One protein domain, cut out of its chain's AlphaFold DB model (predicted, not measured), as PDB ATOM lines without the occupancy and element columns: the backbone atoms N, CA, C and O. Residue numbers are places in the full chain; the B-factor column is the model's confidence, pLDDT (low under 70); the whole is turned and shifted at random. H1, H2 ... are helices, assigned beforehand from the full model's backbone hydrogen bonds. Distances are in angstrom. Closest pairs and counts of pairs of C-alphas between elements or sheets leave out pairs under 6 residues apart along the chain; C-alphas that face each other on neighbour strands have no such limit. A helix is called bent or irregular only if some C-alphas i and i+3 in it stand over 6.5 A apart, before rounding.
ATOM      1  N   SER A  91     193.355 131.280 182.138       90.75
ATOM      2  CA  SER A  91     192.548 132.489 181.989       90.75
ATOM      3  C   SER A  91     191.885 132.523 180.612       90.75
ATOM      4  O   SER A  91     192.559 132.396 179.591       90.75
ATOM      5  N   LEU A  92     190.570 132.761 180.581       92.81
ATOM      6  CA  LEU A  92     189.845 132.936 179.322       92.81
ATOM      7  C   LEU A  92     190.409 134.117 178.518       92.81
ATOM      8  O   LEU A  92     190.851 133.951 177.387       92.81
ATOM      9  N   GLU A  93     190.471 135.289 179.145       93.94
ATOM     10  CA  GLU A  93     190.873 136.534 178.486       93.94
ATOM     11  C   GLU A  93     192.379 136.635 178.243       93.94
ATOM     12  O   GLU A  93     192.809 137.157 177.221       93.94
ATOM     13  N   ARG A  94     193.203 136.141 179.175       90.44
ATOM     14  CA  ARG A  94     194.663 136.307 179.083       90.44
ATOM     15  C   ARG A  94     195.362 135.174 178.342       90.44
ATOM     16  O   ARG A  94     196.514 135.355 177.949       90.44
ATOM     17  N   THR A  95     194.710 134.023 178.190       88.62
ATOM     18  CA  THR A  95     195.356 132.813 177.667       88.62
ATOM     19  C   THR A  95     194.572 132.188 176.520       88.62
ATOM     20  O   THR A  95     195.096 132.115 175.411       88.62
ATOM     21  N   LEU A  96     193.321 131.779 176.754       90.75
ATOM     22  CA  LEU A  96     192.522 131.053 175.761       90.75
ATOM     23  C   LEU A  96     192.271 131.882 174.497       90.75
ATOM     24  O   LEU A  96     192.614 131.439 173.402       90.75
ATOM     25  N   ILE A  97     191.716 133.087 174.660       92.94
ATOM     26  CA  ILE A  97     191.373 133.972 173.540       92.94
ATOM     27  C   ILE A  97     192.629 134.347 172.734       92.94
ATOM     28  O   ILE A  97     192.662 134.043 171.542       92.94
ATOM     29  N   PRO A  98     193.716 134.876 173.340       90.19
ATOM     30  CA  PRO A  98     194.913 135.227 172.579       90.19
ATOM     31  C   PRO A  98     195.560 134.042 171.855       90.19
ATOM     32  O   PRO A  98     196.097 134.216 170.764       90.19
ATOM     33  N   CYS A  99     195.533 132.843 172.447       88.62
ATOM     34  CA  CYS A  99     196.066 131.637 171.814       88.62
ATOM     35  C   CYS A  99     195.276 131.289 170.546       88.62
ATOM     36  O   CYS A  99     195.864 131.122 169.476       88.62
ATOM     37  N   VAL A 100     193.944 131.256 170.644       90.94
ATOM     38  CA  VAL A 100     193.065 130.998 169.498       90.94
ATOM     39  C   VAL A 100     193.220 132.069 168.422       90.94
ATOM     40  O   VAL A 100     193.331 131.719 167.250       90.94
ATOM     41  N   ASP A 101     193.288 133.347 168.795       90.50
ATOM     42  CA  ASP A 101     193.443 134.451 167.842       90.50
ATOM     43  C   ASP A 101     194.743 134.343 167.041       90.50
ATOM     44  O   ASP A 101     194.760 134.598 165.837       90.50
ATOM     45  N   ILE A 102     195.839 133.949 167.692       86.88
ATOM     46  CA  ILE A 102     197.129 133.738 167.028       86.88
ATOM     47  C   ILE A 102     197.036 132.579 166.037       86.88
ATOM     48  O   ILE A 102     197.450 132.735 164.892       86.88
ATOM     49  N   ILE A 103     196.459 131.445 166.442       86.56
ATOM     50  CA  ILE A 103     196.318 130.281 165.556       86.56
ATOM     51  C   ILE A 103     195.418 130.631 164.368       86.56
ATOM     52  O   ILE A 103     195.790 130.384 163.225       86.56
ATOM     53  N   LYS A 104     194.275 131.281 164.605       88.12
ATOM     54  CA  LYS A 104     193.355 131.691 163.537       88.12
ATOM     55  C   LYS A 104     194.005 132.616 162.513       88.12
ATOM     56  O   LYS A 104     193.716 132.478 161.334       88.12
ATOM     57  N   LYS A 105     194.905 133.512 162.931       86.38
ATOM     58  CA  LYS A 105     195.659 134.374 162.003       86.38
ATOM     59  C   LYS A 105     196.588 133.598 161.070       86.38
ATOM     60  O   LYS A 105     196.896 134.093 159.996       86.38
ATOM     61  N   THR A 106     197.029 132.409 161.477       82.19
ATOM     62  CA  THR A 106     197.913 131.556 160.666       82.19
ATOM     63  C   THR A 106     197.177 130.556 159.783       82.19
ATOM     64  O   THR A 106     197.766 130.024 158.844       82.19
ATOM     65  N   LEU A 107     195.904 130.275 160.073       85.44
ATOM     66  CA  LEU A 107     195.109 129.309 159.326       85.44
ATOM     67  C   LEU A 107     194.385 129.999 158.171       85.44
ATOM     68  O   LEU A 107     193.583 130.907 158.374       85.44
ATOM     69  N   VAL A 108     194.627 129.523 156.952       79.69
ATOM     70  CA  VAL A 108     193.918 129.988 155.754       79.69
ATOM     71  C   VAL A 108     192.713 129.093 155.501       79.69
ATOM     72  O   VAL A 108     192.839 127.873 155.465       79.69
ATOM     73  N   ASN A 109     191.544 129.699 155.276       80.25
ATOM     74  CA  ASN A 109     190.312 129.014 154.862       80.25
ATOM     75  C   ASN A 109     189.752 127.945 155.832       80.25
ATOM     76  O   ASN A 109     188.962 127.098 155.409       80.25
ATOM     77  N   ASP A 110     190.049 128.016 157.135       85.00
ATOM     78  CA  ASP A 110     189.473 127.112 158.149       85.00
ATOM     79  C   ASP A 110     188.034 127.508 158.541       85.00
ATOM     80  O   ASP A 110     187.747 127.951 159.653       85.00
ATOM     81  N   LYS A 111     187.101 127.363 157.591       78.94
ATOM     82  CA  LYS A 111     185.699 127.810 157.724       78.94
ATOM     83  C   LYS A 111     184.964 127.203 158.928       78.94
ATOM     84  O   LYS A 111     184.030 127.820 159.431       78.94
ATOM     85  N   ASN A 112     185.392 126.028 159.399       83.88
ATOM     86  CA  ASN A 112     184.720 125.274 160.461       83.88
ATOM     87  C   ASN A 112     185.580 125.124 161.728       83.88
ATOM     88  O   ASN A 112     185.236 124.322 162.595       83.88
ATOM     89  N   ASN A 113     186.700 125.851 161.832       90.62
ATOM     90  CA  ASN A 113     187.667 125.736 162.929       90.62
ATOM     91  C   ASN A 113     188.203 124.303 163.147       90.62
ATOM     92  O   ASN A 113     188.633 123.947 164.249       90.62
ATOM     93  N   ARG A 114     188.165 123.437 162.129       89.56
ATOM     94  CA  ARG A 114     188.624 122.048 162.261       89.56
ATOM     95  C   ARG A 114     190.131 122.020 162.473       89.56
ATOM     96  O   ARG A 114     190.616 121.300 163.351       89.56
ATOM     97  N   ASP A 115     190.853 122.800 161.681       89.12
ATOM     98  CA  ASP A 115     192.307 122.844 161.727       89.12
ATOM     99  C   ASP A 115     192.780 123.601 162.974       89.12
ATOM    100  O   ASP A 115     193.747 123.182 163.613       89.12
ATOM    101  N   LEU A 116     192.013 124.597 163.435       90.81
ATOM    102  CA  LEU A 116     192.189 125.234 164.739       90.81
ATOM    103  C   LEU A 116     192.241 124.195 165.860       90.81
ATOM    104  O   LEU A 116     193.176 124.207 166.661       90.81
ATOM    105  N   PHE A 117     191.284 123.265 165.925       89.25
ATOM    106  CA  PHE A 117     191.287 122.244 166.976       89.25
ATOM    107  C   PHE A 117     192.396 121.205 166.812       89.25
ATOM    108  O   PHE A 117     192.886 120.687 167.819       89.25
ATOM    109  N   LEU A 118     192.839 120.913 165.587       87.56
ATOM    110  CA  LEU A 118     194.011 120.064 165.364       87.56
ATOM    111  C   LEU A 118     195.285 120.715 165.912       87.56
ATOM    112  O   LEU A 118     196.064 120.042 166.590       87.56
ATOM    113  N   VAL A 119     195.464 122.018 165.683       85.69
ATOM    114  CA  VAL A 119     196.602 122.783 166.207       85.69
ATOM    115  C   VAL A 119     196.498 122.941 167.723       85.69
ATOM    116  O   VAL A 119     197.457 122.638 168.425       85.69
ATOM    117  N   LEU A 120     195.332 123.312 168.265       84.44
ATOM    118  CA  LEU A 120     195.126 123.438 169.714       84.44
ATOM    119  C   LEU A 120     195.471 122.135 170.446       84.44
ATOM    120  O   LEU A 120     196.188 122.166 171.439       84.44
ATOM    121  N   ARG A 121     195.066 120.970 169.927       83.69
ATOM    122  CA  ARG A 121     195.421 119.669 170.530       83.69
ATOM    123  C   ARG A 121     196.933 119.408 170.612       83.69
ATOM    124  O   ARG A 121     197.361 118.548 171.375       83.69
ATOM    125  N   ARG A 122     197.749 120.099 169.811       77.44
ATOM    126  CA  ARG A 122     199.213 119.947 169.778       77.44
ATOM    127  C   ARG A 122     199.948 121.067 170.501       77.44
ATOM    128  O   ARG A 122     200.971 120.805 171.117       77.44
ATOM    129  N   SER A 123     199.431 122.288 170.423       68.31
ATOM    130  CA  SER A 123     200.123 123.500 170.863       68.31
ATOM    131  C   SER A 123     199.647 124.025 172.209       68.31
ATOM    132  O   SER A 123     200.303 124.885 172.779       68.31
ATOM    133  N   TYR A 124     198.520 123.547 172.744       63.38
ATOM    134  CA  TYR A 124     197.958 124.133 173.962       63.38
ATOM    135  C   TYR A 124     198.805 123.844 175.224       63.38
ATOM    136  O   TYR A 124     198.720 124.562 176.215       63.38
ATOM    137  N   SER A 125     199.710 122.860 175.172       59.38
ATOM    138  CA  SER A 125     200.739 122.668 176.204       59.38
ATOM    139  C   SER A 125     201.861 123.716 176.176       59.38
ATOM    140  O   SER A 125     202.652 123.777 177.118       59.38
ATOM    141  N   ASP A 126     201.969 124.513 175.111       60.12
ATOM    142  CA  ASP A 126     203.020 125.510 174.938       60.12
ATOM    143  C   ASP A 126     202.566 126.909 175.358       60.12
ATOM    144  O   ASP A 126     201.417 127.315 175.189       60.12
ATOM    145  N   SER A 127     203.501 127.695 175.897       66.38
ATOM    146  CA  SER A 127     203.231 129.099 176.185       66.38
ATOM    147  C   SER A 127     202.916 129.855 174.892       66.38
ATOM    148  O   SER A 127     203.545 129.630 173.857       66.38
ATOM    149  N   ILE A 128     202.017 130.843 174.967       71.75
ATOM    150  CA  ILE A 128     201.716 131.761 173.849       71.75
ATOM    151  C   ILE A 128     202.998 132.338 173.233       71.75
ATOM    152  O   ILE A 128     203.081 132.529 172.022       71.75
ATOM    153  N   SER A 129     204.017 132.603 174.057       75.00
ATOM    154  CA  SER A 129     205.321 133.071 173.586       75.00
ATOM    155  C   SER A 129     206.006 132.077 172.646       75.00
ATOM    156  O   SER A 129     206.514 132.493 171.611       75.00
ATOM    157  N   ARG A 130     205.983 130.775 172.952       78.12
ATOM    158  CA  ARG A 130     206.588 129.744 172.101       78.12
ATOM    159  C   ARG A 130     205.811 129.573 170.802       78.12
ATOM    160  O   ARG A 130     206.430 129.476 169.749       78.12
ATOM    161  N   LEU A 131     204.480 129.625 170.865       78.44
ATOM    162  CA  LEU A 131     203.645 129.619 169.664       78.44
ATOM    163  C   LEU A 131     204.002 130.792 168.736       78.44
ATOM    164  O   LEU A 131     204.242 130.576 167.554       78.44
ATOM    165  N   LYS A 132     204.129 132.013 169.276       80.94
ATOM    166  CA  LYS A 132     204.561 133.193 168.505       80.94
ATOM    167  C   LYS A 132     205.941 133.014 167.875       80.94
ATOM    168  O   LYS A 132     206.106 133.329 166.703       80.94
ATOM    169  N   CYS A 133     206.918 132.508 168.630       83.62
ATOM    170  CA  CYS A 133     208.262 132.248 168.107       83.62
ATOM    171  C   CYS A 133     208.243 131.221 166.969       83.62
ATOM    172  O   CYS A 133     208.901 131.429 165.956       83.62
ATOM    173  N   ASN A 134     207.477 130.138 167.121       83.50
ATOM    174  CA  ASN A 134     207.370 129.103 166.096       83.50
ATOM    175  C   ASN A 134     206.712 129.646 164.825       83.50
ATOM    176  O   ASN A 134     207.187 129.353 163.735       83.50
ATOM    177  N   ILE A 135     205.666 130.465 164.956       82.12
ATOM    178  CA  ILE A 135     205.014 131.114 163.812       82.12
ATOM    179  C   ILE A 135     205.997 132.038 163.094       82.12
ATOM    180  O   ILE A 135     206.211 131.858 161.904       82.12
ATOM    181  N   ALA A 136     206.676 132.936 163.816       86.00
ATOM    182  CA  ALA A 136     207.667 133.837 163.224       86.00
ATOM    183  C   ALA A 136     208.810 133.076 162.526       86.00
ATOM    184  O   ALA A 136     209.304 133.490 161.478       86.00
ATOM    185  N   PHE A 137     209.227 131.937 163.086       87.12
ATOM    186  CA  PHE A 137     210.210 131.063 162.453       87.12
ATOM    187  C   PHE A 137     209.673 130.441 161.155       87.12
ATOM    188  O   PHE A 137     210.344 130.512 160.129       87.12
ATOM    189  N   LEU A 138     208.458 129.886 161.165       84.75
ATOM    190  CA  LEU A 138     207.828 129.327 159.963       84.75
ATOM    191  C   LEU A 138     207.633 130.390 158.872       84.75
ATOM    192  O   LEU A 138     207.928 130.122 157.707       84.75
ATOM    193  N   GLU A 139     207.246 131.609 159.254       84.19
ATOM    194  CA  GLU A 139     207.166 132.769 158.362       84.19
ATOM    195  C   GLU A 139     208.532 133.097 157.748       84.19
ATOM    196  O   GLU A 139     208.635 133.280 156.535       84.19
ATOM    197  N   SER A 140     209.603 133.091 158.552       88.06
ATOM    198  CA  SER A 140     210.974 133.309 158.065       88.06
ATOM    199  C   SER A 140     211.449 132.227 157.085       88.06
ATOM    200  O   SER A 140     212.295 132.494 156.234       88.06
ATOM    201  N   CYS A 141     210.880 131.020 157.163       86.19
ATOM    202  CA  CYS A 141     211.111 129.932 156.213       86.19
ATOM    203  C   CYS A 141     210.222 130.006 154.959       86.19
ATOM    204  O   CYS A 141     210.306 129.116 154.115       86.19
ATOM    205  N   GLY A 142     209.354 131.016 154.830       81.94
ATOM    206  CA  GLY A 142     208.402 131.136 153.722       81.94
ATOM    207  C   GLY A 142     207.196 130.197 153.827       81.94
ATOM    208  O   GLY A 142     206.432 130.071 152.873       81.94
ATOM    209  N   ILE A 143     206.996 129.544 154.976       75.31
ATOM    210  CA  ILE A 143     205.830 128.700 155.254       75.31
ATOM    211  C   ILE A 143     204.739 129.610 155.828       75.31
ATOM    212  O   ILE A 143     204.459 129.616 157.025       75.31
ATOM    213  N   VAL A 144     204.161 130.432 154.954       69.06
ATOM    214  CA  VAL A 144     203.020 131.303 155.253       69.06
ATOM    215  C   VAL A 144     201.772 130.748 154.587       69.06
ATOM    216  O   VAL A 144     201.778 130.420 153.401       69.06
ATOM    217  N   GLY A 145     200.679 130.654 155.341       61.34
ATOM    218  CA  GLY A 145     199.364 130.487 154.742       61.34
ATOM    219  C   GLY A 145     199.020 131.762 153.969       61.34
ATOM    220  O   GLY A 145     198.616 132.749 154.574       61.34
ATOM    221  N   LEU A 146     199.212 131.760 152.650       47.19
ATOM    222  CA  LEU A 146     198.833 132.875 151.778       47.19
ATOM    223  C   LEU A 146     197.305 132.990 151.643       47.19
ATOM    224  O   LEU A 146     196.663 132.001 151.286       47.19
TER     225      LEU A 146
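Overview. This is residues 91 to 146 of the 154 residues of an uncharacterized protein of Rhododendron simsii (UniProt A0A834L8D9). Two helices, H1 and H3, run side by side in the same direction, and the third, H2, crosses one side of the pair, packing on residues 100 to 104 of H1, so that the three helix centres make a triangle. The short run of residues 141 to 146 after H3 folds back toward the end of H1. The printed part has 56 residues with three named helices, in the order H1, H2, H3 along the chain, and no named strand; the class is all helix. The whole is compact, with a radius of gyration of the C-alphas of 11.2 A, and its C-alphas span 32 by 26 by 17 A along the three main axes.

Along the chain. The longest helix is H1, residues 92 to 106, with 15 residues and 20.4 A from first to last C-alpha. It begins at C-alpha 92, at (189.845, 132.936, 179.322), and ends at C-alpha 106, at (197.913, 131.556, 160.666). H1 is irregular, but only just: C-alphas 94 and 97 are 6.9 A apart, and its line is a rough one. H3, residues 128 to 140, is 18.4 A long and ends at C-alpha 140, at (210.974, 133.309, 158.065). H2, residues 114 to 123, is 14.4 A long.

Arrangement. H1 touches both other helices. It touches H3 at a shallow tilt of 11 degrees, and the two run the same way; their closest C-alphas, those of Cys 99 and Ile 128, are 6.0 A apart. H1 touches H2 with residues 100 to 104 alone, and the closest C-alphas, those of Ile 103 and Leu 116, are 6.6 A apart. H1 and H2 stand at a steep tilt of 62 degrees, opposite ways. H2 and H3 are close but not clearly touching, and their closest C-alphas, those of Ser 123 and Leu 131, are 7.2 A apart. Their lines stand at a steep tilt of 67 degrees, only just short of about perpendicular, and they run opposite ways. In H3 every O i to N i+4 pair is within hydrogen-bond range; in H1 it is 9 of 11 and in H2 5 of 6.

Size, cuts and confidence. The two C-alphas farthest apart, those of Ser 91 and Gly 142, are 32.4 A apart. The printed part has no cut. The link from H2 to H3 is tight, with 4 residues, and the link from H1 to H2 is short, with 7 residues; no link is long. The mean pLDDT of the printed part is 82.0, and residues 123 to 127 and 144 to 146 are under 70.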